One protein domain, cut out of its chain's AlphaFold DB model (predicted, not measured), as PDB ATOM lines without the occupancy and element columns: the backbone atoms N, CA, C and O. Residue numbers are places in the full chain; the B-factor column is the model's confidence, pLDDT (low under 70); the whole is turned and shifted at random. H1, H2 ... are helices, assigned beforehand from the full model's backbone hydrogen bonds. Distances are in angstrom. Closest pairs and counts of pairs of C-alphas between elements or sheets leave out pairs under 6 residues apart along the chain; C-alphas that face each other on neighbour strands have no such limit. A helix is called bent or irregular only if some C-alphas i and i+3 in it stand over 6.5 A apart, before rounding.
ATOM      1  N   VAL A  60     120.405  94.212  82.057       82.56
ATOM      2  CA  VAL A  60     121.155  93.665  83.198       82.56
ATOM      3  C   VAL A  60     120.231  92.897  84.144       82.56
ATOM      4  O   VAL A  60     120.572  91.793  84.560       82.56
ATOM      5  N   GLU A  61     119.042  93.429  84.424       80.75
ATOM      6  CA  GLU A  61     118.037  92.776  85.268       80.75
ATOM      7  C   GLU A  61     117.548  91.470  84.643       80.75
ATOM      8  O   GLU A  61     117.425  90.471  85.339       80.75
ATOM      9  N   VAL A  62     117.356  91.428  83.321       83.69
ATOM     10  CA  VAL A  62     116.983  90.203  82.597       83.69
ATOM     11  C   VAL A  62     118.076  89.137  82.702       83.69
ATOM     12  O   VAL A  62     117.763  87.960  82.876       83.69
ATOM     13  N   MET A  63     119.358  89.517  82.634       83.94
ATOM     14  CA  MET A  63     120.458  88.561  82.826       83.94
ATOM     15  C   MET A  63     120.571  88.065  84.271       83.94
ATOM     16  O   MET A  63     120.961  86.919  84.488       83.94
ATOM     17  N   LEU A  64     120.253  88.915  85.250       83.38
ATOM     18  CA  LEU A  64     120.300  88.578  86.675       83.38
ATOM     19  C   LEU A  64     119.023  87.882  87.167       83.38
ATOM     20  O   LEU A  64     119.073  87.193  88.185       83.38
ATOM     21  N   ALA A  65     117.911  87.987  86.433       82.62
ATOM     22  CA  ALA A  65     116.607  87.431  86.792       82.62
ATOM     23  C   ALA A  65     116.634  85.937  87.169       82.62
ATOM     24  O   ALA A  65     115.992  85.580  88.159       82.62
ATOM     25  N   PRO A  66     117.386  85.048  86.479       81.50
ATOM     26  CA  PRO A  66     117.513  83.660  86.916       81.50
ATOM     27  C   PRO A  66     118.101  83.530  88.325       81.50
ATOM     28  O   PRO A  66     117.632  82.703  89.098       81.50
ATOM     29  N   GLY A  67     119.111  84.340  88.664       81.50
ATOM     30  CA  GLY A  67     119.725  84.359  89.993       81.50
ATOM     31  C   GLY A  67     118.796  84.959  91.047       81.50
ATOM     32  O   GLY A  67     118.603  84.355  92.101       81.50
ATOM     33  N   ALA A  68     118.148  86.079  90.713       80.25
ATOM     34  CA  ALA A  68     117.149  86.732  91.560       80.25
ATOM     35  C   ALA A  68     115.965  85.803  91.906       80.25
ATOM     36  O   ALA A  68     115.406  85.857  93.000       80.25
ATOM     37  N   GLY A  69     115.617  84.887  90.995       80.38
ATOM     38  CA  GLY A  69     114.605  83.858  91.233       80.38
ATOM     39  C   GLY A  69     114.952  82.881  92.364       80.38
ATOM     40  O   GLY A  69     114.049  82.346  93.004       80.38
ATOM     41  N   PHE A  70     116.239  82.661  92.658       84.19
ATOM     42  CA  PHE A  70     116.650  81.887  93.833       84.19
ATOM     43  C   PHE A  70     116.644  82.742  95.094       84.19
ATOM     44  O   PHE A  70     116.124  82.314  96.128       84.19
ATOM     45  N   TYR A  71     117.202  83.942  94.982       82.25
ATOM     46  CA  TYR A  71     117.411  84.865  96.078       82.25
ATOM     47  C   TYR A  71     117.349  86.288  95.563       82.25
ATOM     48  O   TYR A  71     118.136  86.648  94.691       82.25
ATOM     49  N   ASP A  72     116.443  87.080  96.120       77.81
ATOM     50  CA  ASP A  72     116.369  88.499  95.813       77.81
ATOM     51  C   ASP A  72     117.386  89.260  96.689       77.81
ATOM     52  O   ASP A  72     117.207  89.320  97.910       77.81
ATOM     53  N   PRO A  73     118.467  89.816  96.105       67.56
ATOM     54  CA  PRO A  73     119.496  90.524  96.861       67.56
ATOM     55  C   PRO A  73     119.031  91.879  97.413       67.56
ATOM     56  O   PRO A  73     119.667  92.388  98.334       67.56
ATOM     57  N   ASP A  74     117.940  92.454  96.896       73.44
ATOM     58  CA  ASP A  74     117.445  93.766  97.322       73.44
ATOM     59  C   ASP A  74     116.485  93.639  98.511       73.44
ATOM     60  O   ASP A  74     116.574  94.395  99.483       73.44
ATOM     61  N   SER A  75     115.588  92.650  98.474       74.00
ATOM     62  CA  SER A  75     114.636  92.384  99.563       74.00
ATOM     63  C   SER A  75     115.121  91.338 100.576       74.00
ATOM     64  O   SER A  75     114.458  91.113 101.589       74.00
ATOM     65  N   TYR A  76     116.270  90.697 100.321       69.81
ATOM     66  CA  TYR A  76     116.790  89.539 101.063       69.81
ATOM     67  C   TYR A  76     115.792  88.366 101.137       69.81
ATOM     68  O   TYR A  76     115.927  87.485 101.990       69.81
ATOM     69  N   ALA A  77     114.793  88.328 100.248       73.06
ATOM     70  CA  ALA A  77     113.775  87.291 100.234       73.06
ATOM     71  C   ALA A  77     114.334  85.976  99.666       73.06
ATOM     72  O   ALA A  77     114.837  85.908  98.539       73.06
ATOM     73  N   ALA A  78     114.216  84.904 100.452       70.25
ATOM     74  CA  ALA A  78     114.510  83.548 100.012       70.25
ATOM     75  C   ALA A  78     113.323  83.015  99.196       70.25
ATOM     76  O   ALA A  78     112.309  82.610  99.755       70.25
ATOM     77  N   ASN A  79     113.438  83.036  97.866       76.31
ATOM     78  CA  ASN A  79     112.378  82.559  96.977       76.31
ATOM     79  C   ASN A  79     112.506  81.049  96.731       76.31
ATOM     80  O   ASN A  79     111.706  80.258  97.225       76.31
ATOM     81  N   ALA A  80     113.535  80.625  95.990       81.62
ATOM     82  CA  ALA A  80     113.769  79.207  95.696       81.62
ATOM     83  C   ALA A  80     114.855  78.564  96.577       81.62
ATOM     84  O   ALA A  80     115.035  77.345  96.526       81.62
ATOM     85  N   ILE A  81     115.566  79.354  97.395       85.94
ATOM     86  CA  ILE A  81     116.570  78.842  98.342       85.94
ATOM     87  C   ILE A  81     115.963  77.815  99.302       85.94
ATOM     88  O   ILE A  81     116.564  76.759  99.498       85.94
ATOM     89  N   ASP A  82     114.775  78.071  99.851       84.38
ATOM     90  CA  ASP A  82     114.147  77.168 100.824       84.38
ATOM     91  C   ASP A  82     113.888  75.780 100.222       84.38
ATOM     92  O   ASP A  82     114.183  74.753 100.835       84.38
ATOM     93  N   VAL A  83     113.422  75.742  98.969       88.62
ATOM     94  CA  VAL A  83     113.209  74.494  98.223       88.62
ATOM     95  C   VAL A  83     114.538  73.795  97.933       88.62
ATOM     96  O   VAL A  83     114.646  72.579  98.100       88.62
ATOM     97  N   ALA A  84     115.566  74.542  97.522       88.38
ATOM     98  CA  ALA A  84     116.880  73.982  97.223       88.38
ATOM     99  C   ALA A  84     117.537  73.360  98.467       88.38
ATOM    100  O   ALA A  84     118.039  72.238  98.399       88.38
ATOM    101  N   LEU A  85     117.484  74.053  99.610       90.06
ATOM    102  CA  LEU A  85     117.974  73.540 100.886       90.06
ATOM    103  C   LEU A  85     117.192  72.300 101.319       90.06
ATOM    104  O   LEU A  85     117.801  71.304 101.703       90.06
ATOM    105  N   PHE A  86     115.865  72.312 101.196       92.19
ATOM    106  CA  PHE A  86     115.035  71.150 101.505       92.19
ATOM    107  C   PHE A  86     115.432  69.913 100.684       92.19
ATOM    108  O   PHE A  86     115.666  68.843 101.249       92.19
ATOM    109  N   VAL A  87     115.572  70.057  99.362       94.38
ATOM    110  CA  VAL A  87     115.991  68.958  98.475       94.38
ATOM    111  C   VAL A  87     117.410  68.491  98.801       94.38
ATOM    112  O   VAL A  87     117.669  67.287  98.785       94.38
ATOM    113  N   LEU A  88     118.321  69.406  99.143       95.12
ATOM    114  CA  LEU A  88     119.682  69.069  99.561       95.12
ATOM    115  C   LEU A  88     119.690  68.229 100.845       95.12
ATOM    116  O   LEU A  88     120.367  67.203 100.894       95.12
ATOM    117  N   PHE A  89     118.922  68.623 101.863       96.19
ATOM    118  CA  PHE A  89     118.794  67.854 103.103       96.19
ATOM    119  C   PHE A  89     118.151  66.487 102.862       96.19
ATOM    120  O   PHE A  89     118.652  65.486 103.370       96.19
ATOM    121  N   LEU A  90     117.090  66.424 102.051       95.44
ATOM    122  CA  LEU A  90     116.438  65.168 101.685       95.44
ATOM    123  C   LEU A  90     117.403  64.232 100.941       95.44
ATOM    124  O   LEU A  90     117.512  63.057 101.282       95.44
ATOM    125  N   GLY A  91     118.144  64.758  99.966       94.88
ATOM    126  CA  GLY A  91     119.157  64.007  99.228       94.88
ATOM    127  C   GLY A  91     120.307  63.536 100.120       94.88
ATOM    128  O   GLY A  91     120.725  62.385 100.018       94.88
ATOM    129  N   GLY A  92     120.780  64.387 101.034       94.88
ATOM    130  CA  GLY A  92     121.818  64.042 102.007       94.88
ATOM    131  C   GLY A  92     121.380  62.929 102.958       94.88
ATOM    132  O   GLY A  92     122.112  61.962 103.155       94.88
ATOM    133  N   PHE A  93     120.157  63.018 103.485       94.19
ATOM    134  CA  PHE A  93     119.553  61.960 104.291       94.19
ATOM    135  C   PHE A  93     119.480  60.640 103.515       94.19
ATOM    136  O   PHE A  93     120.017  59.636 103.977       94.19
ATOM    137  N   LEU A  94     118.894  60.642 102.312       92.62
ATOM    138  CA  LEU A  94     118.799  59.440 101.478       92.62
ATOM    139  C   LEU A  94     120.180  58.852 101.157       92.62
ATOM    140  O   LEU A  94     120.344  57.635 101.174       92.62
ATOM    141  N   GLY A  95     121.183  59.702 100.923       92.94
ATOM    142  CA  GLY A  95     122.564  59.284 100.701       92.94
ATOM    143  C   GLY A  95     123.161  58.540 101.896       92.94
ATOM    144  O   GLY A  95     123.756  57.479 101.715       92.94
ATOM    145  N   VAL A  96     122.962  59.049 103.117       94.38
ATOM    146  CA  VAL A  96     123.445  58.395 104.345       94.38
ATOM    147  C   VAL A  96     122.716  57.076 104.591       94.38
ATOM    148  O   VAL A  96     123.369  56.075 104.862       94.38
ATOM    149  N   VAL A  97     121.386  57.046 104.474       93.12
ATOM    150  CA  VAL A  97     120.589  55.829 104.720       93.12
ATOM    151  C   VAL A  97     120.917  54.730 103.701       93.12
ATOM    152  O   VAL A  97     120.981  53.555 104.058       93.12
ATOM    153  N   ASN A  98     121.176  55.106 102.445       91.06
ATOM    154  CA  ASN A  98     121.636  54.171 101.424       91.06
ATOM    155  C   ASN A  98     123.059  53.663 101.726       91.06
ATOM    156  O   ASN A  98     123.316  52.467 101.677       91.06
ATOM    157  N   ALA A  99     123.980  54.551 102.121       91.62
ATOM    158  CA  ALA A  99     125.354  54.173 102.455       91.62
ATOM    159  C   ALA A  99     125.457  53.252 103.684       91.62
ATOM    160  O   ALA A  99     126.368  52.429 103.758       91.62
ATOM    161  N   THR A 100     124.542  53.375 104.648       93.00
ATOM    162  CA  THR A 100     124.498  52.507 105.835       93.00
ATOM    163  C   THR A 100     123.757  51.192 105.599       93.00
ATOM    164  O   THR A 100     123.723  50.361 106.504       93.00
ATOM    165  N   GLY A 101     123.151  50.987 104.423       86.12
ATOM    166  CA  GLY A 101     122.323  49.811 104.139       86.12
ATOM    167  C   GLY A 101     121.074  49.728 105.022       86.12
ATOM    168  O   GLY A 101     120.455  48.671 105.129       86.12
ATOM    169  N   ALA A 102     120.697  50.829 105.681       88.19
ATOM    170  CA  ALA A 102     119.551  50.862 106.582       88.19
ATOM    171  C   ALA A 102     118.226  50.667 105.830       88.19
ATOM    172  O   ALA A 102     117.281  50.147 106.415       88.19
ATOM    173  N   ILE A 103     118.170  51.038 104.540       83.12
ATOM    174  CA  ILE A 103     117.037  50.692 103.668       83.12
ATOM    175  C   ILE A 103     116.988  49.177 103.476       83.12
ATOM    176  O   ILE A 103     115.991  48.570 103.839       83.12
ATOM    177  N   ASP A 104     118.075  48.572 102.992       82.75
ATOM    178  CA  ASP A 104     118.132  47.144 102.642       82.75
ATOM    179  C   ASP A 104     117.977  46.204 103.847       82.75
ATOM    180  O   ASP A 104     117.520  45.077 103.697       82.75
ATOM    181  N   THR A 105     118.353  46.654 105.046       81.69
ATOM    182  CA  THR A 105     118.220  45.878 106.295       81.69
ATOM    183  C   THR A 105     116.818  46.003 106.913       81.69
ATOM    184  O   THR A 105     116.462  45.228 107.799       81.69
ATOM    185  N   GLY A 106     116.041  47.010 106.499       72.44
ATOM    186  CA  GLY A 106     114.716  47.318 107.045       72.44
ATOM    187  C   GLY A 106     113.533  46.761 106.245       72.44
ATOM    188  O   GLY A 106     112.419  46.771 106.773       72.44
ATOM    189  N   ILE A 107     113.758  46.301 105.007       57.94
ATOM    190  CA  ILE A 107     112.777  45.594 104.157       57.94
ATOM    191  C   ILE A 107     112.938  44.077 104.224       57.94
ATOM    192  O   ILE A 107     114.082  43.596 104.362       57.94
TER     193      ILE A 107
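This is residues 60 to 107 of the 107 residues of the protein "C4-dicarboxylate ABC transporter" of Pseudomonas sp. (UniProt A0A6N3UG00). The model shows a long, thin, open chain with no packed core: a short helix, H1, at one end, a looped link that folds back on itself, one long helix, H2, running along the long axis, and a very short helix, H3, at the far end. The three helices follow one another along the length, and most of H2 sticks out with nothing beside it. The printed part has 48 residues with three named helices, in the order H1, H2, H3, and no named strand, and the class is all helix. It is extended, with a radius of gyration of the C-alphas of 17.1 A, and its C-alphas span 52 by 18 by 13 A.

H1, residues 60 to 68, touches no helix. H2, residues 81 to 99, follows it after a long link of 12 residues, and the two are apart. Residues 85 to 93, which belong to H2, stand free, and so do residues 95 to 102, of which 95 to 99 belong to H2. H3, residues 102 to 106, follows H2 after a tight link of 2 residues. H2 and H3 are close but not clearly touching, with 2 pairs of C-alphas within 8 A; their closest C-alphas, those of Val 97 and Ile 103, are 6.3 A apart. H1 and H3 are apart. In H2 and H3 every O i to N i+4 pair is within hydrogen-bond range, while in H1 3 of 5 are.

H1 begins at C-alpha 60, at (121.155, 93.665, 83.198), and measures 11.6 A from its first to its last C-alpha. It is irregular: C-alphas 63 and 66 are 7.0 A apart, against about 5 A in a regular helix. H2, Ile 81 to Ala 99, is the longest helix with 19 residues and 26.5 A, and begins at C-alpha 81, at (116.570, 78.842, 98.342). H3, five residues from Ala 102, is 6.0 A long and ends at C-alpha 106, at (114.716, 47.318, 107.045).

The outline is a rod, and the two C-alphas farthest apart, those of Val 60 and Thr 105, are 53.2 A apart. The printed part has no cut and ends at residue 107, the chain's last residue. The long link from H1 to H2, residues 69 to 80, holds no named element, and its C-alphas lie 8 to 21 A from the mean of all C-alphas. The mean pLDDT of the printed part is 84.3, with 92 for H2, and residues 73, 76 and 107 are under 70.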